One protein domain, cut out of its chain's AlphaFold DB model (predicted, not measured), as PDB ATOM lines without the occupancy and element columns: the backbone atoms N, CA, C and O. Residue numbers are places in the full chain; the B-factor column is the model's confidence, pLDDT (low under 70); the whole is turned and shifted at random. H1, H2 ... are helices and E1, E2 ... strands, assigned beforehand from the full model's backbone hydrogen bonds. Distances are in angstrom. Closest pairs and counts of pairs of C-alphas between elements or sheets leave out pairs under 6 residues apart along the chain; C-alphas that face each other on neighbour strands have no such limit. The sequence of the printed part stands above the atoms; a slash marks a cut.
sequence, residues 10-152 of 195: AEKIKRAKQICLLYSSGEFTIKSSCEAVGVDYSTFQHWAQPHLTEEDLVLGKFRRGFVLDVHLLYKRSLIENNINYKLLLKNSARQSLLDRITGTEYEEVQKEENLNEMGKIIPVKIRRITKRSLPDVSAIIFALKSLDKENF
ATOM      1  N   ALA A  10      94.180 179.009 160.996       90.38
ATOM      2  CA  ALA A  10      93.337 178.203 160.115       90.38
ATOM      3  C   ALA A  10      93.489 176.695 160.386       90.38
ATOM      4  O   ALA A  10      92.496 175.971 160.467       90.38
ATOM      5  N   GLU A  11      94.718 176.220 160.600       92.38
ATOM      6  CA  GLU A  11      94.968 174.815 160.941       92.38
ATOM      7  C   GLU A  11      94.412 174.442 162.314       92.38
ATOM      8  O   GLU A  11      93.856 173.354 162.469       92.38
ATOM      9  N   LYS A  12      94.511 175.340 163.303       92.69
ATOM     10  CA  LYS A  12      93.912 175.120 164.629       92.69
ATOM     11  C   LYS A  12      92.400 174.958 164.531       92.69
ATOM     12  O   LYS A  12      91.868 174.000 165.081       92.69
ATOM     13  N   ILE A  13      91.725 175.834 163.783       93.50
ATOM     14  CA  ILE A  13      90.277 175.734 163.544       93.50
ATOM     15  C   ILE A  13      89.946 174.422 162.828       93.50
ATOM     16  O   ILE A  13      89.011 173.731 163.223       93.50
ATOM     17  N   LYS A  14      90.718 174.039 161.803       95.56
ATOM     18  CA  LYS A  14      90.505 172.779 161.075       95.56
ATOM     19  C   LYS A  14      90.592 171.564 162.002       95.56
ATOM     20  O   LYS A  14      89.703 170.717 161.974       95.56
ATOM     21  N   ARG A  15      91.624 171.496 162.846       95.56
ATOM     22  CA  ARG A  15      91.782 170.408 163.823       95.56
ATOM     23  C   ARG A  15      90.681 170.429 164.878       95.56
ATOM     24  O   ARG A  15      90.102 169.390 165.166       95.56
ATOM     25  N   ALA A  16      90.332 171.604 165.399       96.12
ATOM     26  CA  ALA A  16      89.234 171.746 166.348       96.12
ATOM     27  C   ALA A  16      87.894 171.267 165.769       96.12
ATOM     28  O   ALA A  16      87.161 170.564 166.456       96.12
ATOM     29  N   LYS A  17      87.604 171.571 164.495       96.62
ATOM     30  CA  LYS A  17      86.421 171.051 163.788       96.62
ATOM     31  C   LYS A  17      86.414 169.525 163.733       96.62
ATOM     32  O   LYS A  17      85.383 168.930 164.013       96.62
ATOM     33  N   GLN A  18      87.545 168.895 163.412       97.06
ATOM     34  CA  GLN A  18      87.653 167.431 163.389       97.06
ATOM     35  C   GLN A  18      87.436 166.816 164.777       97.06
ATOM     36  O   GLN A  18      86.694 165.849 164.900       97.06
ATOM     37  N   ILE A  19      88.016 167.412 165.825       97.31
ATOM     38  CA  ILE A  19      87.814 166.973 167.215       97.31
ATOM     39  C   ILE A  19      86.333 167.068 167.595       97.31
ATOM     40  O   ILE A  19      85.772 166.111 168.125       97.31
ATOM     41  N   CYS A  20      85.699 168.206 167.299       97.00
ATOM     42  CA  CYS A  20      84.287 168.442 167.597       97.00
ATOM     43  C   CYS A  20      83.370 167.498 166.812       97.00
ATOM     44  O   CYS A  20      82.386 167.040 167.375       97.00
ATOM     45  N   LEU A  21      83.704 167.172 165.560       96.44
ATOM     46  CA  LEU A  21      82.959 166.219 164.733       96.44
ATOM     47  C   LEU A  21      83.049 164.786 165.278       96.44
ATOM     48  O   LEU A  21      82.046 164.089 165.361       96.44
ATOM     49  N   LEU A  22      84.249 164.344 165.668       95.94
ATOM     50  CA  LEU A  22      84.423 163.029 166.289       95.94
ATOM     51  C   LEU A  22      83.680 162.953 167.617       95.94
ATOM     52  O   LEU A  22      83.022 161.961 167.901       95.94
ATOM     53  N   TYR A  23      83.757 164.009 168.422       96.19
ATOM     54  CA  TYR A  23      83.041 164.055 169.687       96.19
ATOM     55  C   TYR A  23      81.526 164.095 169.506       96.19
ATOM     56  O   TYR A  23      80.820 163.384 170.207       96.19
ATOM     57  N   SER A  24      81.011 164.869 168.546       96.00
ATOM     58  CA  SER A  24      79.568 164.979 168.346       96.00
ATOM     59  C   SER A  24      78.917 163.659 167.941       96.00
ATOM     60  O   SER A  24      77.721 163.515 168.159       96.00
ATOM     61  N   SER A  25      79.674 162.672 167.444       91.81
ATOM     62  CA  SER A  25      79.164 161.322 167.155       91.81
ATOM     63  C   SER A  25      78.514 160.616 168.354       91.81
ATOM     64  O   SER A  25      77.649 159.771 168.146       91.81
ATOM     65  N   GLY A  26      78.880 160.952 169.598       88.56
ATOM     66  CA  GLY A  26      78.397 160.233 170.784       88.56
ATOM     67  C   GLY A  26      79.256 159.037 171.207       88.56
ATOM     68  O   GLY A  26      79.026 158.491 172.284       88.56
ATOM     69  N   GLU A  27      80.232 158.625 170.391       87.94
ATOM     70  CA  GLU A  27      80.999 157.382 170.593       87.94
ATOM     71  C   GLU A  27      82.341 157.595 171.303       87.94
ATOM     72  O   GLU A  27      82.869 156.691 171.952       87.94
ATOM     73  N   PHE A  28      82.907 158.797 171.192       91.81
ATOM     74  CA  PHE A  28      84.257 159.099 171.660       91.81
ATOM     75  C   PHE A  28      84.242 160.145 172.771       91.81
ATOM     76  O   PHE A  28      83.443 161.078 172.780       91.81
ATOM     77  N   THR A  29      85.196 160.049 173.694       93.94
ATOM     78  CA  THR A  29      85.467 161.139 174.642       93.94
ATOM     79  C   THR A  29      86.221 162.273 173.945       93.94
ATOM     80  O   THR A  29      86.966 162.034 172.994       93.94
ATOM     81  N   ILE A  30      86.133 163.512 174.451       94.31
ATOM     82  CA  ILE A  30      86.954 164.613 173.907       94.31
ATOM     83  C   ILE A  30      88.441 164.259 173.924       94.31
ATOM     84  O   ILE A  30      89.155 164.593 172.983       94.31
ATOM     85  N   LYS A  31      88.916 163.587 174.980       95.44
ATOM     86  CA  LYS A  31      90.328 163.225 175.113       95.44
ATOM     87  C   LYS A  31      90.768 162.282 173.988       95.44
ATOM     88  O   LYS A  31      91.738 162.593 173.305       95.44
ATOM     89  N   SER A  32      90.005 161.218 173.727       96.00
ATOM     90  CA  SER A  32      90.272 160.311 172.602       96.00
ATOM     91  C   SER A  32      90.159 161.015 171.244       96.00
ATOM     92  O   SER A  32      90.978 160.775 170.362       96.00
ATOM     93  N   SER A  33      89.211 161.946 171.080       96.62
ATOM     94  CA  SER A  33      89.091 162.748 169.851       96.62
ATOM     95  C   SER A  33      90.300 163.667 169.635       96.62
ATOM     96  O   SER A  33      90.751 163.847 168.506       96.62
ATOM     97  N   CYS A  34      90.854 164.241 170.707       96.38
ATOM     98  CA  CYS A  34      92.068 165.057 170.661       96.38
ATOM     99  C   CYS A  34      93.290 164.217 170.258       96.38
ATOM    100  O   CYS A  34      94.035 164.609 169.355       96.38
ATOM    101  N   GLU A  35      93.450 163.041 170.870       95.50
ATOM    102  CA  GLU A  35      94.515 162.083 170.553       95.50
ATOM    103  C   GLU A  35      94.453 161.640 169.083       95.50
ATOM    104  O   GLU A  35      95.467 161.703 168.387       95.50
ATOM    105  N   ALA A  36      93.261 161.312 168.573       95.00
ATOM    106  CA  ALA A  36      93.052 160.914 167.178       95.00
ATOM    107  C   ALA A  36      93.461 161.998 166.161       95.00
ATOM    108  O   ALA A  36      93.956 161.693 165.077       95.00
ATOM    109  N   VAL A  37      93.288 163.277 166.509       94.94
ATOM    110  CA  VAL A  37      93.642 164.428 165.652       94.94
ATOM    111  C   VAL A  37      95.082 164.917 165.910       94.94
ATOM    112  O   VAL A  37      95.581 165.833 165.243       94.94
ATOM    113  N   GLY A  38      95.792 164.311 166.866       93.56
ATOM    114  CA  GLY A  38      97.158 164.685 167.230       93.56
ATOM    115  C   GLY A  38      97.242 166.079 167.856       93.56
ATOM    116  O   GLY A  38      98.156 166.853 167.547       93.56
ATOM    117  N   VAL A  39      96.258 166.437 168.682       94.38
ATOM    118  CA  VAL A  39      96.246 167.655 169.502       94.38
ATOM    119  C   VAL A  39      96.215 167.232 170.961       94.38
ATOM    120  O   VAL A  39      95.414 166.394 171.349       94.38
ATOM    121  N   ASP A  40      97.078 167.815 171.786       94.88
ATOM    122  CA  ASP A  40      97.033 167.541 173.218       94.88
ATOM    123  C   ASP A  40      95.736 168.089 173.841       94.88
ATOM    124  O   ASP A  40      95.292 169.194 173.509       94.88
ATOM    125  N   TYR A  41      95.140 167.340 174.770       94.94
ATOM    126  CA  TYR A  41      93.870 167.716 175.393       94.94
ATOM    127  C   TYR A  41      93.930 169.092 176.075       94.94
ATOM    128  O   TYR A  41      93.013 169.897 175.909       94.94
ATOM    129  N   SER A  42      95.029 169.418 176.767       94.06
ATOM    130  CA  SER A  42      95.196 170.729 177.414       94.06
ATOM    131  C   SER A  42      95.262 171.866 176.388       94.06
ATOM    132  O   SER A  42      94.725 172.955 176.603       94.06
ATOM    133  N   THR A  43      95.854 171.592 175.223       93.62
ATOM    134  CA  THR A  43      95.917 172.545 174.111       93.62
ATOM    135  C   THR A  43      94.524 172.815 173.556       93.62
ATOM    136  O   THR A  43      94.161 173.974 173.352       93.62
ATOM    137  N   PHE A  44      93.719 171.768 173.365       94.75
ATOM    138  CA  PHE A  44      92.334 171.923 172.936       94.75
ATOM    139  C   PHE A  44      91.487 172.662 173.981       94.75
ATOM    140  O   PHE A  44      90.759 173.583 173.620       94.75
ATOM    141  N   GLN A  45      91.629 172.352 175.275       93.31
ATOM    142  CA  GLN A  45      90.933 173.076 176.347       93.31
ATOM    143  C   GLN A  45      91.264 174.573 176.354       93.31
ATOM    144  O   GLN A  45      90.377 175.399 176.576       93.31
ATOM    145  N   HIS A  46      92.517 174.938 176.071       90.75
ATOM    146  CA  HIS A  46      92.909 176.339 175.943       90.75
ATOM    147  C   HIS A  46      92.221 177.034 174.757       90.75
ATOM    148  O   HIS A  46      91.878 178.209 174.857       90.75
ATOM    149  N   TRP A  47      92.006 176.328 173.641       92.06
ATOM    150  CA  TRP A  47      91.298 176.875 172.477       92.06
ATOM    151  C   TRP A  47      89.788 176.953 172.695       92.06
ATOM    152  O   TRP A  47      89.170 177.925 172.287       92.06
ATOM    153  N   ALA A  48      89.202 175.933 173.319       91.69
ATOM    154  CA  ALA A  48      87.762 175.831 173.516       91.69
ATOM    155  C   ALA A  48      87.257 176.668 174.694       91.69
ATOM    156  O   ALA A  48      86.066 176.945 174.753       91.69
ATOM    157  N   GLN A  49      88.130 177.045 175.638       88.44
ATOM    158  CA  GLN A  49      87.794 177.809 176.848       88.44
ATOM    159  C   GLN A  49      86.449 177.368 177.471       88.44
ATOM    160  O   GLN A  49      85.514 178.163 177.568       88.44
ATOM    161  N   PRO A  50      86.311 176.088 177.867       84.56
ATOM    162  CA  PRO A  50      85.021 175.507 178.253       84.56
ATOM    163  C   PRO A  50      84.393 176.161 179.492       84.56
ATOM    164  O   PRO A  50      83.181 176.082 179.670       84.56
ATOM    165  N   HIS A  51      85.220 176.803 180.322       84.94
ATOM    166  CA  HIS A  51      84.830 177.521 181.534       84.94
ATOM    167  C   HIS A  51      84.110 178.847 181.259       84.94
ATOM    168  O   HIS A  51      83.507 179.386 182.179       84.94
ATOM    169  N   LEU A  52      84.182 179.385 180.035       84.50
ATOM    170  CA  LEU A  52      83.472 180.617 179.704       84.50
ATOM    171  C   LEU A  52      81.960 180.381 179.710       84.50
ATOM    172  O   LEU A  52      81.449 179.412 179.123       84.50
ATOM    173  N   THR A  53      81.269 181.294 180.385       83.62
ATOM    174  CA  THR A  53      79.810 181.356 180.464       83.62
ATOM    175  C   THR A  53      79.231 182.188 179.316       83.62
ATOM    176  O   THR A  53      79.956 182.900 178.621       83.62
ATOM    177  N   GLU A  54      77.915 182.113 179.108       81.50
ATOM    178  CA  GLU A  54      77.231 182.978 178.135       81.50
ATOM    179  C   GLU A  54      77.345 184.461 178.511       81.50
ATOM    180  O   GLU A  54      77.546 185.303 177.640       81.50
ATOM    181  N   GLU A  55      77.329 184.779 179.805       84.44
ATOM    182  CA  GLU A  55      77.549 186.138 180.302       84.44
ATOM    183  C   GLU A  55      78.945 186.655 179.933       84.44
ATOM    184  O   GLU A  55      79.088 187.788 179.475       84.44
ATOM    185  N   ASP A  56      79.980 185.818 180.049       83.38
ATOM    186  CA  ASP A  56      81.340 186.192 179.644       83.38
ATOM    187  C   ASP A  56      81.452 186.440 178.132       83.38
ATOM    188  O   ASP A  56      82.246 187.286 177.701       83.38
ATOM    189  N   LEU A  57      80.648 185.735 177.325       77.75
ATOM    190  CA  LEU A  57      80.550 185.974 175.884       77.75
ATOM    191  C   LEU A  57      79.892 187.328 175.599       77.75
ATOM    192  O   LEU A  57      80.436 188.113 174.822       77.75
ATOM    193  N   VAL A  58      78.771 187.634 176.260       80.31
ATOM    194  CA  VAL A  58      78.048 188.909 176.100       80.31
ATOM    195  C   VAL A  58      78.902 190.095 176.554       80.31
ATOM    196  O   VAL A  58      78.963 191.115 175.871       80.31
ATOM    197  N   LEU A  59      79.634 189.942 177.659       82.75
ATOM    198  CA  LEU A  59      80.546 190.957 178.196       82.75
ATOM    199  C   LEU A  59      81.848 191.100 177.390       82.75
ATOM    200  O   LEU A  59      82.692 191.930 177.725       82.75
ATOM    201  N   GLY A  60      82.048 190.295 176.340       75.75
ATOM    202  CA  GLY A  60      83.227 190.380 175.483       75.75
ATOM    203  C   GLY A  60      84.530 189.951 176.162       75.75
ATOM    204  O   GLY A  60      85.604 190.321 175.691       75.75
ATOM    205  N   LYS A  61      84.467 189.160 177.245       72.50
ATOM    206  CA  LYS A  61      85.636 188.702 178.027       72.50
ATOM    207  C   LYS A  61      86.439 187.582 177.349       72.50
ATOM    208  O   LYS A  61      87.354 187.013 177.942       72.50
ATOM    209  N   PHE A  62      86.123 187.257 176.100       69.81
ATOM    210  CA  PHE A  62      86.800 186.229 175.319       69.81
ATOM    211  C   PHE A  62      87.911 186.819 174.439       69.81
ATOM    212  O   PHE A  62      87.874 187.975 174.010       69.81
ATOM    213  N   ARG A  63      88.903 185.992 174.091       67.38
ATOM    214  CA  ARG A  63      89.887 186.364 173.066       67.38
ATOM    215  C   ARG A  63      89.209 186.304 171.694       67.38
ATOM    216  O   ARG A  63      88.873 185.222 171.220       67.38
ATOM    217  N   ARG A  64      88.994 187.461 171.058       70.38
ATOM    218  CA  ARG A  64      88.428 187.551 169.697       70.38
ATOM    219  C   ARG A  64      89.269 186.749 168.685       70.38
ATOM    220  O   ARG A  64      90.477 186.583 168.859       70.38
ATOM    221  N   GLY A  65      88.631 186.276 167.613       79.38
ATOM    222  CA  GLY A  65      89.259 185.469 166.559       79.38
ATOM    223  C   GLY A  65      89.079 183.965 166.775       79.38
ATOM    224  O   GLY A  65      88.049 183.536 167.286       79.38
ATOM    225  N   PHE A  66      90.092 183.165 166.420       85.00
ATOM    226  CA  PHE A  66      89.964 181.699 166.322       85.00
ATOM    227  C   PHE A  66      89.492 181.004 167.611       85.00
ATOM    228  O   PHE A  66      88.933 179.915 167.548       85.00
ATOM    229  N   VAL A  67      89.745 181.600 168.779       86.88
ATOM    230  CA  VAL A  67      89.352 181.037 170.080       86.88
ATOM    231  C   VAL A  67      87.831 181.059 170.244       86.88
ATOM    232  O   VAL A  67      87.262 180.060 170.674       86.88
ATOM    233  N   LEU A  68      87.158 182.141 169.827       86.31
ATOM    234  CA  LEU A  68      85.693 182.197 169.827       86.31
ATOM    235  C   LEU A  68      85.109 181.136 168.887       86.31
ATOM    236  O   LEU A  68      84.191 180.417 169.274       86.31
ATOM    237  N   ASP A  69      85.674 180.990 167.686       89.44
ATOM    238  CA  ASP A  69      85.205 179.997 166.711       89.44
ATOM    239  C   ASP A  69      85.282 178.576 167.284       89.44
ATOM    240  O   ASP A  69      84.338 177.794 167.170       89.44
ATOM    241  N   VAL A  70      86.399 178.239 167.937       93.25
ATOM    242  CA  VAL A  70      86.585 176.925 168.567       93.25
ATOM    243  C   VAL A  70      85.666 176.744 169.775       93.25
ATOM    244  O   VAL A  70      85.108 175.660 169.940       93.25
ATOM    245  N   HIS A  71      85.455 177.784 170.583       91.50
ATOM    246  CA  HIS A  71      84.510 177.745 171.698       91.50
ATOM    247  C   HIS A  71      83.083 177.426 171.229       91.50
ATOM    248  O   HIS A  71      82.447 176.513 171.757       91.50
ATOM    249  N   LEU A  72      82.595 178.127 170.201       90.25
ATOM    250  CA  LEU A  72      81.255 177.916 169.649       90.25
ATOM    251  C   LEU A  72      81.103 176.518 169.032       90.25
ATOM    252  O   LEU A  72      80.098 175.846 169.268       90.25
ATOM    253  N   LEU A  73      82.118 176.046 168.297       93.88
ATOM    254  CA  LEU A  73      82.154 174.673 167.777       93.88
ATOM    255  C   LEU A  73      82.069 173.640 168.903       93.88
ATOM    256  O   LEU A  73      81.302 172.683 168.808       93.88
ATOM    257  N   TYR A  74      82.819 173.851 169.983       94.81
ATOM    258  CA  TYR A  74      82.821 172.950 171.126       94.81
ATOM    259  C   TYR A  74      81.463 172.925 171.840       94.81
ATOM    260  O   TYR A  74      80.920 171.844 172.073       94.81
ATOM    261  N   LYS A  75      80.859 174.089 172.119       92.88
ATOM    262  CA  LYS A  75      79.516 174.182 172.724       92.88
ATOM    263  C   LYS A  75      78.463 173.470 171.880       92.88
ATOM    264  O   LYS A  75      77.679 172.693 172.415       92.88
ATOM    265  N   ARG A  76      78.496 173.663 170.560       94.12
ATOM    266  CA  ARG A  76      77.623 172.937 169.632       94.12
ATOM    267  C   ARG A  76      77.840 171.424 169.716       94.12
ATOM    268  O   ARG A  76      76.875 170.680 169.858       94.12
ATOM    269  N   SER A  77      79.097 170.976 169.704       95.94
ATOM    270  CA  SER A  77      79.423 169.547 169.779       95.94
ATOM    271  C   SER A  77      78.981 168.890 171.089       95.94
ATOM    272  O   SER A  77      78.594 167.729 171.069       95.94
ATOM    273  N   LEU A  78      78.966 169.618 172.214       94.50
ATOM    274  CA  LEU A  78      78.435 169.126 173.493       94.50
ATOM    275  C   LEU A  78      76.942 168.802 173.411       94.50
ATOM    276  O   LEU A  78      76.507 167.762 173.908       94.50
ATOM    277  N   ILE A  79      76.171 169.688 172.779       94.50
ATOM    278  CA  ILE A  79      74.730 169.507 172.586       94.50
ATOM    279  C   ILE A  79      74.485 168.317 171.655       94.50
ATOM    280  O   ILE A  79      73.732 167.409 172.007       94.50
ATOM    281  N   GLU A  80      75.161 168.286 170.504       95.69
ATOM    282  CA  GLU A  80      75.037 167.201 169.523       95.69
ATOM    283  C   GLU A  80      75.440 165.843 170.117       95.69
ATOM    284  O   GLU A  80      74.690 164.879 169.992       95.69
ATOM    285  N   ASN A  81      76.554 165.780 170.854       95.19
ATOM    286  CA  ASN A  81      76.994 164.572 171.552       95.19
ATOM    287  C   ASN A  81      75.931 164.068 172.541       95.19
ATOM    288  O   ASN A  81      75.657 162.872 172.598       95.19
ATOM    289  N   ASN A  82      75.291 164.961 173.307       93.38
ATOM    290  CA  ASN A  82      74.239 164.571 174.252       93.38
ATOM    291  C   ASN A  82      73.014 163.978 173.537       93.38
ATOM    292  O   ASN A  82      72.465 162.972 173.987       93.38
ATOM    293  N   ILE A  83      72.603 164.596 172.426       93.88
ATOM    294  CA  ILE A  83      71.481 164.130 171.603       93.88
ATOM    295  C   ILE A  83      71.801 162.759 171.003       93.88
ATOM    296  O   ILE A  83      71.016 161.823 171.160       93.88
ATOM    297  N   ASN A  84      72.968 162.620 170.373       93.44
ATOM    298  CA  ASN A  84      73.377 161.388 169.705       93.44
ATOM    299  C   ASN A  84      73.578 160.242 170.700       93.44
ATOM    300  O   ASN A  84      73.098 159.135 170.461       93.44
ATOM    301  N   TYR A  85      74.163 160.515 171.869       90.94
ATOM    302  CA  TYR A  85      74.285 159.529 172.942       90.94
ATOM    303  C   TYR A  85      72.916 159.041 173.443       90.94
ATOM    304  O   TYR A  85      72.690 157.839 173.586       90.94
ATOM    305  N   LYS A  86      71.961 159.955 173.667       91.31
ATOM    306  CA  LYS A  86      70.588 159.588 174.058       91.31
ATOM    307  C   LYS A  86      69.886 158.763 172.982       91.31
ATOM    308  O   LYS A  86      69.176 157.815 173.314       91.31
ATOM    309  N   LEU A  87      70.085 159.101 171.708       92.25
ATOM    310  CA  LEU A  87      69.535 158.348 170.584       92.25
ATOM    311  C   LEU A  87      70.120 156.930 170.516       92.25
ATOM    312  O   LEU A  87      69.366 155.965 170.385       92.25
ATOM    313  N   LEU A  88      71.439 156.793 170.668       91.31
ATOM    314  CA  LEU A  88      72.120 155.499 170.722       91.31
ATOM    315  C   LEU A  88      71.595 154.641 171.878       91.31
ATOM    316  O   LEU A  88      71.272 153.467 171.684       91.31
ATOM    317  N   LEU A  89      71.450 155.233 173.065       91.12
ATOM    318  CA  LEU A  89      70.923 154.550 174.243       91.12
ATOM    319  C   LEU A  89      69.472 154.098 174.032       91.12
ATOM    320  O   LEU A  89      69.132 152.958 174.343       91.12
ATOM    321  N   LYS A  90      68.631 154.952 173.435       93.00
ATOM    322  CA  LYS A  90      67.246 154.619 173.069       93.00
ATOM    323  C   LYS A  90      67.187 153.433 172.103       93.00
ATOM    324  O   LYS A  90      66.421 152.499 172.332       93.00
ATOM    325  N   ASN A  91      67.999 153.446 171.048       93.12
ATOM    326  CA  ASN A  91      68.044 152.360 170.066       93.12
ATOM    327  C   ASN A  91      68.553 151.055 170.690       93.12
ATOM    328  O   ASN A  91      67.955 150.002 170.480       93.12
ATOM    329  N   SER A  92      69.586 151.135 171.529       91.38
ATOM    330  CA  SER A  92      70.145 149.981 172.243       91.38
ATOM    331  C   SER A  92      69.146 149.371 173.227       91.38
ATOM    332  O   SER A  92      69.029 148.151 173.309       91.38
ATOM    333  N   ALA A  93      68.374 150.199 173.936       92.25
ATOM    334  CA  ALA A  93      67.316 149.732 174.828       92.25
ATOM    335  C   ALA A  93      66.187 149.026 174.056       92.25
ATOM    336  O   ALA A  93      65.719 147.972 174.484       92.25
ATOM    337  N   ARG A  94      65.785 149.556 172.890       91.94
ATOM    338  CA  ARG A  94      64.800 148.901 172.007       91.94
ATOM    339  C   ARG A  94      65.309 147.565 171.466       91.94
ATOM    340  O   ARG A  94      64.567 146.589 171.494       91.94
ATOM    341  N   GLN A  95      66.567 147.505 171.030       90.06
ATOM    342  CA  GLN A  95      67.185 146.255 170.587       90.06
ATOM    343  C   GLN A  95      67.262 145.238 171.731       90.06
ATOM    344  O   GLN A  95      66.866 144.094 171.563       90.06
ATOM    345  N   SER A  96      67.661 145.674 172.927       89.00
ATOM    346  CA  SER A  96      67.739 144.806 174.106       89.00
ATOM    347  C   SER A  96      66.373 144.230 174.494       89.00
ATOM    348  O   SER A  96      66.281 143.088 174.944       89.00
ATOM    349  N   LEU A  97      65.291 144.997 174.304       87.31
ATOM    350  CA  LEU A  97      63.926 144.499 174.471       87.31
ATOM    351  C   LEU A  97      63.597 143.410 173.439       87.31
ATOM    352  O   LEU A  97      63.018 142.386 173.798       87.31
ATOM    353  N   LEU A  98      63.992 143.603 172.178       85.69
ATOM    354  CA  LEU A  98      63.808 142.611 171.119       85.69
ATOM    355  C   LEU A  98      64.600 141.327 171.401       85.69
ATOM    356  O   LEU A  98      64.038 140.236 171.317       85.69
ATOM    357  N   ASP A  99      65.863 141.444 171.805       85.62
ATOM    358  CA  ASP A  99      66.724 140.312 172.175       85.62
ATOM    359  C   ASP A  99      66.131 139.537 173.364       85.62
ATOM    360  O   ASP A  99      66.160 138.305 173.417       85.62
ATOM    361  N   ARG A 100      65.520 140.258 174.315       82.94
ATOM    362  CA  ARG A 100      64.821 139.664 175.461       82.94
ATOM    363  C   ARG A 100      63.587 138.865 175.032       82.94
ATOM    364  O   ARG A 100      63.372 137.781 175.577       82.94
ATOM    365  N   ILE A 101      62.786 139.397 174.105       80.06
ATOM    366  CA  ILE A 101      61.566 138.749 173.590       80.06
ATOM    367  C   ILE A 101      61.920 137.518 172.752       80.06
ATOM    368  O   ILE A 101      61.323 136.460 172.930       80.06
ATOM    369  N   THR A 102      62.888 137.658 171.847       78.44
ATOM    370  CA  THR A 102      63.295 136.599 170.909       78.44
ATOM    371  C   THR A 102      64.105 135.494 171.587       78.44
ATOM    372  O   THR A 102      64.007 134.341 171.182       78.44
ATOM    373  N   GLY A 103      64.829 135.820 172.662       63.88
ATOM    374  CA  GLY A 103      65.661 134.884 173.407       63.88
ATOM    375  C   GLY A 103      66.987 134.634 172.696       63.88
ATOM    376  O   GLY A 103      67.104 133.722 171.890       63.88
ATOM    377  N   THR A 104      68.007 135.419 173.028       59.47
ATOM    378  CA  THR A 104      69.369 135.191 172.540       59.47
ATOM    379  C   THR A 104      70.098 134.143 173.389       59.47
ATOM    380  O   THR A 104      70.204 134.248 174.615       59.47
ATOM    381  N   GLU A 105      70.596 133.103 172.725       59.66
ATOM    382  CA  GLU A 105      71.538 132.128 173.279       59.66
ATOM    383  C   GLU A 105      72.962 132.560 172.912       59.66
ATOM    384  O   GLU A 105      73.205 132.986 171.783       59.66
ATOM    385  N   TYR A 106      73.912 132.470 173.848       60.69
ATOM    386  CA  TYR A 106      75.330 132.676 173.544       60.69
ATOM    387  C   TYR A 106      76.159 131.490 174.036       60.69
ATOM    388  O   TYR A 106      75.904 130.914 175.100       60.69
ATOM    389  N   GLU A 107      77.150 131.103 173.234       52.47
ATOM    390  CA  GLU A 107      78.097 130.048 173.584       52.47
ATOM    391  C   GLU A 107      79.273 130.648 174.364       52.47
ATOM    392  O   GLU A 107      80.015 131.487 173.852       52.47
ATOM    393  N   GLU A 108      79.471 130.202 175.604       48.44
ATOM    394  CA  GLU A 108      80.675 130.513 176.372       48.44
ATOM    395  C   GLU A 108      81.727 129.424 176.103       48.44
ATOM    396  O   GLU A 108      81.485 128.232 176.325       48.44
ATOM    397  N   VAL A 109      82.903 129.827 175.609       57.12
ATOM    398  CA  VAL A 109      84.042 128.926 175.396       57.12
ATOM    399  C   VAL A 109      84.952 128.999 176.616       57.12
ATOM    400  O   VAL A 109      85.763 129.917 176.736       57.12
ATOM    401  N   GLN A 110      84.848 128.018 177.509       53.56
ATOM    402  CA  GLN A 110      85.792 127.877 178.617       53.56
ATOM    403  C   GLN A 110      86.983 127.026 178.165       53.56
ATOM    404  O   GLN A 110      86.826 125.874 177.746       53.56
ATOM    405  N   LYS A 111      88.183 127.614 178.221       55.03
ATOM    406  CA  LYS A 111      89.455 126.914 178.022       55.03
ATOM    407  C   LYS A 111      90.093 126.696 179.389       55.03
ATOM    408  O   LYS A 111      90.600 127.638 179.986       55.03
ATOM    409  N   GLU A 112      90.046 125.466 179.884       53.25
ATOM    410  CA  GLU A 112      90.860 125.055 181.027       53.25
ATOM    411  C   GLU A 112      92.247 124.658 180.504       53.25
ATOM    412  O   GLU A 112      92.381 123.713 179.719       53.25
ATOM    413  N   GLU A 113      93.276 125.406 180.899       52.34
ATOM    414  CA  GLU A 113      94.673 125.069 180.632       52.34
ATOM    415  C   GLU A 113      95.197 124.221 181.795       52.34
ATOM    416  O   GLU A 113      95.388 124.721 182.901       52.34
ATOM    417  N   ASN A 114      95.416 122.926 181.559       55.62
ATOM    418  CA  ASN A 114      96.110 122.069 182.517       55.62
ATOM    419  C   ASN A 114      97.601 122.003 182.171       55.62
ATOM    420  O   ASN A 114      97.981 121.692 181.038       55.62
ATOM    421  N   LEU A 115      98.437 122.270 183.172       55.41
ATOM    422  CA  LEU A 115      99.885 122.087 183.125       55.41
ATOM    423  C   LEU A 115     100.231 120.713 183.707       55.41
ATOM    424  O   LEU A 115      99.787 120.376 184.801       55.41
ATOM    425  N   ASN A 116     101.044 119.930 182.998       58.91
ATOM    426  CA  ASN A 116     101.655 118.725 183.564       58.91
ATOM    427  C   ASN A 116     102.874 119.074 184.433       58.91
ATOM    428  O   ASN A 116     103.524 120.094 184.209       58.91
ATOM    429  N   GLU A 117     103.264 118.155 185.324       61.91
ATOM    430  CA  GLU A 117     104.437 118.256 186.221       61.91
ATOM    431  C   GLU A 117     105.787 118.483 185.496       61.91
ATOM    432  O   GLU A 117     106.777 118.841 186.123       61.91
ATOM    433  N   MET A 118     105.834 118.343 184.164       57.50
ATOM    434  CA  MET A 118     107.004 118.621 183.314       57.50
ATOM    435  C   MET A 118     106.891 119.915 182.477       57.50
ATOM    436  O   MET A 118     107.645 120.100 181.523       57.50
ATOM    437  N   GLY A 119     105.930 120.799 182.768       57.50
ATOM    438  CA  GLY A 119     105.802 122.106 182.105       57.50
ATOM    439  C   GLY A 119     105.383 122.064 180.626       57.50
ATOM    440  O   GLY A 119     105.531 123.059 179.920       57.50
ATOM    441  N   LYS A 120     104.863 120.931 180.132       60.88
ATOM    442  CA  LYS A 120     104.402 120.764 178.742       60.88
ATOM    443  C   LYS A 120     102.868 120.795 178.669       60.88
ATOM    444  O   LYS A 120     102.206 120.108 179.443       60.88
ATOM    445  N   ILE A 121     102.322 121.580 177.736       58.31
ATOM    446  CA  ILE A 121     100.876 121.818 177.558       58.31
ATOM    447  C   ILE A 121     100.207 120.579 176.928       58.31
ATOM    448  O   ILE A 121     100.620 120.136 175.854       58.31
ATOM    449  N   ILE A 122      99.176 120.029 177.579       58.09
ATOM    450  CA  ILE A 122      98.297 118.964 177.049       58.09
ATOM    451  C   ILE A 122      97.100 119.602 176.314       58.09
ATOM    452  O   ILE A 122      96.657 120.678 176.718       58.09
ATOM    453  N   PRO A 123      96.550 118.978 175.245       51.34
ATOM    454  CA  PRO A 123      95.399 119.493 174.504       51.34
ATOM    455  C   PRO A 123      94.202 119.878 175.389       51.34
ATOM    456  O   PRO A 123      93.707 119.101 176.205       51.34
ATOM    457  N   VAL A 124      93.740 121.106 175.152       56.81
ATOM    458  CA  VAL A 124      92.674 121.830 175.846       56.81
ATOM    459  C   VAL A 124      91.342 121.090 175.720       56.81
ATOM    460  O   VAL A 124      90.814 120.924 174.618       56.81
ATOM    461  N   LYS A 125      90.745 120.690 176.846       51.53
ATOM    462  CA  LYS A 125      89.352 120.232 176.874       51.53
ATOM    463  C   LYS A 125      88.448 121.452 176.696       51.53
ATOM    464  O   LYS A 125      88.173 122.174 177.647       51.53
ATOM    465  N   ILE A 126      88.009 121.702 175.467       57.16
ATOM    466  CA  ILE A 126      87.083 122.796 175.157       57.16
ATOM    467  C   ILE A 126      85.679 122.369 175.597       57.16
ATOM    468  O   ILE A 126      85.060 121.516 174.961       57.16
ATOM    469  N   ARG A 127      85.165 122.952 176.685       54.47
ATOM    470  CA  ARG A 127      83.749 122.835 177.061       54.47
ATOM    471  C   ARG A 127      82.988 124.004 176.440       54.47
ATOM    472  O   ARG A 127      83.285 125.158 176.737       54.47
ATOM    473  N   ARG A 128      82.017 123.700 175.574       55.47
ATOM    474  CA  ARG A 128      81.035 124.673 175.077       55.47
ATOM    475  C   ARG A 128      79.792 124.569 175.949       55.47
ATOM    476  O   ARG A 128      79.200 123.495 176.024       55.47
ATOM    477  N   ILE A 129      79.447 125.647 176.645       63.28
ATOM    478  CA  ILE A 129      78.236 125.726 177.466       63.28
ATOM    479  C   ILE A 129      77.367 126.830 176.874       63.28
ATOM    480  O   ILE A 129      77.779 127.989 176.832       63.28
ATOM    481  N   THR A 130      76.168 126.474 176.423       56.41
ATOM    482  CA  THR A 130      75.161 127.445 175.992       56.41
ATOM    483  C   THR A 130      74.556 128.087 177.232       56.41
ATOM    484  O   THR A 130      73.956 127.402 178.063       56.41
ATOM    485  N   LYS A 131      74.734 129.400 177.394       64.69
ATOM    486  CA  LYS A 131      74.108 130.169 178.474       64.69
ATOM    487  C   LYS A 131      73.163 131.207 177.887       64.69
ATOM    488  O   LYS A 131      73.342 131.705 176.779       64.69
ATOM    489  N   ARG A 132      72.141 131.553 178.666       61.97
ATOM    490  CA  ARG A 132      71.153 132.577 178.324       61.97
ATOM    491  C   ARG A 132      71.432 133.810 179.178       61.97
ATOM    492  O   ARG A 132      71.171 133.791 180.377       61.97
ATOM    493  N   SER A 133      72.013 134.855 178.590       67.00
ATOM    494  CA  SER A 133      72.217 136.144 179.262       67.00
ATOM    495  C   SER A 133      71.178 137.069 178.695       67.00
ATOM    496  O   SER A 133      71.190 137.388 177.510       67.00
ATOM    497  N   LEU A 134      70.232 137.427 179.540       75.31
ATOM    498  CA  LEU A 134      69.144 138.269 179.122       75.31
ATOM    499  C   LEU A 134      69.409 139.693 179.616       75.31
ATOM    500  O   LEU A 134      69.751 139.853 180.790       75.31
ATOM    501  N   PRO A 135      69.202 140.718 178.773       82.44
ATOM    502  CA  PRO A 135      69.351 142.108 179.189       82.44
ATOM    503  C   PRO A 135      68.513 142.441 180.434       82.44
ATOM    504  O   PRO A 135      67.423 141.883 180.618       82.44
ATOM    505  N   ASP A 136      69.014 143.342 181.285       86.94
ATOM    506  CA  ASP A 136      68.326 143.781 182.506       86.94
ATOM    507  C   ASP A 136      67.019 144.507 182.156       86.94
ATOM    508  O   ASP A 136      67.007 145.575 181.540       86.94
ATOM    509  N   VAL A 137      65.901 143.912 182.573       88.12
ATOM    510  CA  VAL A 137      64.550 144.395 182.270       88.12
ATOM    511  C   VAL A 137      64.286 145.760 182.908       88.12
ATOM    512  O   VAL A 137      63.702 146.628 182.263       88.12
ATOM    513  N   SER A 138      64.740 145.980 184.143       90.94
ATOM    514  CA  SER A 138      64.556 147.246 184.855       90.94
ATOM    515  C   SER A 138      65.316 148.371 184.166       90.94
ATOM    516  O   SER A 138      64.764 149.455 183.967       90.94
ATOM    517  N   ALA A 139      66.552 148.101 183.739       88.38
ATOM    518  CA  ALA A 139      67.362 149.070 183.008       88.38
ATOM    519  C   ALA A 139      66.730 149.440 181.656       88.38
ATOM    520  O   ALA A 139      66.649 150.624 181.319       88.38
ATOM    521  N   ILE A 140      66.218 148.450 180.913       90.12
ATOM    522  CA  ILE A 140      65.497 148.677 179.652       90.12
ATOM    523  C   ILE A 140      64.248 149.536 179.886       90.12
ATOM    524  O   ILE A 140      64.070 150.550 179.211       90.12
ATOM    525  N   ILE A 141      63.398 149.166 180.852       88.75
ATOM    526  CA  ILE A 141      62.164 149.905 181.167       88.75
ATOM    527  C   ILE A 141      62.493 151.345 181.557       88.75
ATOM    528  O   ILE A 141      61.869 152.277 181.051       88.75
ATOM    529  N   PHE A 142      63.485 151.543 182.426       92.31
ATOM    530  CA  PHE A 142      63.909 152.868 182.866       92.31
ATOM    531  C   PHE A 142      64.413 153.730 181.697       92.31
ATOM    532  O   PHE A 142      64.007 154.889 181.552       92.31
ATOM    533  N   ALA A 143      65.257 153.170 180.826       91.31
ATOM    534  CA  ALA A 143      65.767 153.873 179.653       91.31
ATOM    535  C   ALA A 143      64.637 154.258 178.683       91.31
ATOM    536  O   ALA A 143      64.568 155.402 178.238       91.31
ATOM    537  N   LEU A 144      63.708 153.344 178.392       93.06
ATOM    538  CA  LEU A 144      62.606 153.604 177.461       93.06
ATOM    539  C   LEU A 144      61.580 154.592 178.036       93.06
ATOM    540  O   LEU A 144      61.186 155.524 177.340       93.06
ATOM    541  N   LYS A 145      61.217 154.478 179.319       91.88
ATOM    542  CA  LYS A 145      60.323 155.445 179.984       91.88
ATOM    543  C   LYS A 145      60.915 156.852 180.057       91.88
ATOM    544  O   LYS A 145      60.166 157.824 180.048       91.88
ATOM    545  N   SER A 146      62.238 156.991 180.136       91.44
ATOM    546  CA  SER A 146      62.889 158.307 180.191       91.44
ATOM    547  C   SER A 146      63.131 158.922 178.807       91.44
ATOM    548  O   SER A 146      62.905 160.122 178.640       91.44
ATOM    549  N   LEU A 147      63.552 158.121 177.819       91.38
ATOM    550  CA  LEU A 147      63.956 158.573 176.478       91.38
ATOM    551  C   LEU A 147      62.846 158.487 175.413       91.38
ATOM    552  O   LEU A 147      62.981 159.063 174.332       91.38
ATOM    553  N   ASP A 148      61.771 157.742 175.672       89.75
ATOM    554  CA  ASP A 148      60.703 157.458 174.709       89.75
ATOM    555  C   ASP A 148      59.312 157.451 175.358       89.75
ATOM    556  O   ASP A 148      58.514 156.526 175.197       89.75
ATOM    557  N   LYS A 149      59.028 158.516 176.114       89.44
ATOM    558  CA  LYS A 149      57.786 158.686 176.883       89.44
ATOM    559  C   LYS A 149      56.526 158.482 176.046       89.44
ATOM    560  O   LYS A 149      55.610 157.814 176.497       89.44
ATOM    561  N   GLU A 150      56.497 158.991 174.820       88.12
ATOM    562  CA  GLU A 150      55.329 158.886 173.935       88.12
ATOM    563  C   GLU A 150      54.870 157.435 173.718       88.12
ATOM    564  O   GLU A 150      53.669 157.172 173.658       88.12
ATOM    565  N   ASN A 151      55.818 156.495 173.653       87.19
ATOM    566  CA  ASN A 151      55.540 155.084 173.383       87.19
ATOM    567  C   ASN A 151      55.517 154.215 174.652       87.19
ATOM    568  O   ASN A 151      54.859 153.177 174.659       87.19
ATOM    569  N   PHE A 152      56.229 154.615 175.714       87.50
ATOM    570  CA  PHE A 152      56.469 153.773 176.899       87.50
ATOM    571  C   PHE A 152      55.968 154.360 178.226       87.50
ATOM    572  O   PHE A 152      56.114 153.715 179.267       87.50
TER     573      PHE A 152
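This is residues 10 to 152 of the 195 residues of an uncharacterized protein of Adhaeribacter aerolatus (UniProt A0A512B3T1). A slender two-stranded hairpin, E1 and E2, makes a corner with one very long helix, H5. H1, H2 and H3 form a small cluster by the N-terminal half of H5, and H6 folds back on its C-terminal part; residues 115 to 120 stick out at the hairpin's tip. The printed part has 143 residues, with seven named helices and two named strands in the order H1 H2 H3 H4 H5 E1 E2 H6 H7 along the chain; the class is mostly helix, and the sheet E1 - E2 is antiparallel. It is extended, with a radius of gyration of the C-alphas of 24.2 A, and flat, spanning 72 by 53 by 21 A.

E1, residues 106 to 112, is 18.8 A long and E2, 125 to 131, 18.3 A. H5, residues 66 to 102, measures 52.6 A and ends at C-alpha 102 (63.295, 136.599, 170.909). H1, 10 to 24, is 20.8 A long from C-alpha 10 (93.337, 178.203, 160.115); H6, 137 to 147, is 15.3 A. The shorter helices are H2, 30 to 37; H3, 41 to 48; H4, 54 to 58; and H7, 149 to 152.

In the hairpin E1 and E2, N 108 and O 129 are within hydrogen-bond range at 3.0 A. The hub, H5, touches H1 at a shallow tilt of 22 degrees, the same way; the C-alphas of Ser 24 and Asn 81 are closest, 4.1 A. With residues 66 to 74 alone H5 touches H3, closest at C-alphas 71 and 48, 4.2 A. With 86 to 97 alone it touches H6 at a steep tilt of 43 degrees, opposite ways, closest at C-alphas 93 and 140, 5.3 A. H2 touches H1, closest at C-alphas 33 and 19, 5.1 A. H4 touches no helix; H7 is near H6. Every O i to N i+4 pair is within range in H1 to H6; H7 is too short for one.

C-alphas 59 and 118 are farthest apart, 77.2 A. The printed part has no cut; the link E1 to E2 is long. pLDDT is under 70 at residues 62 to 63 and 103 to 133.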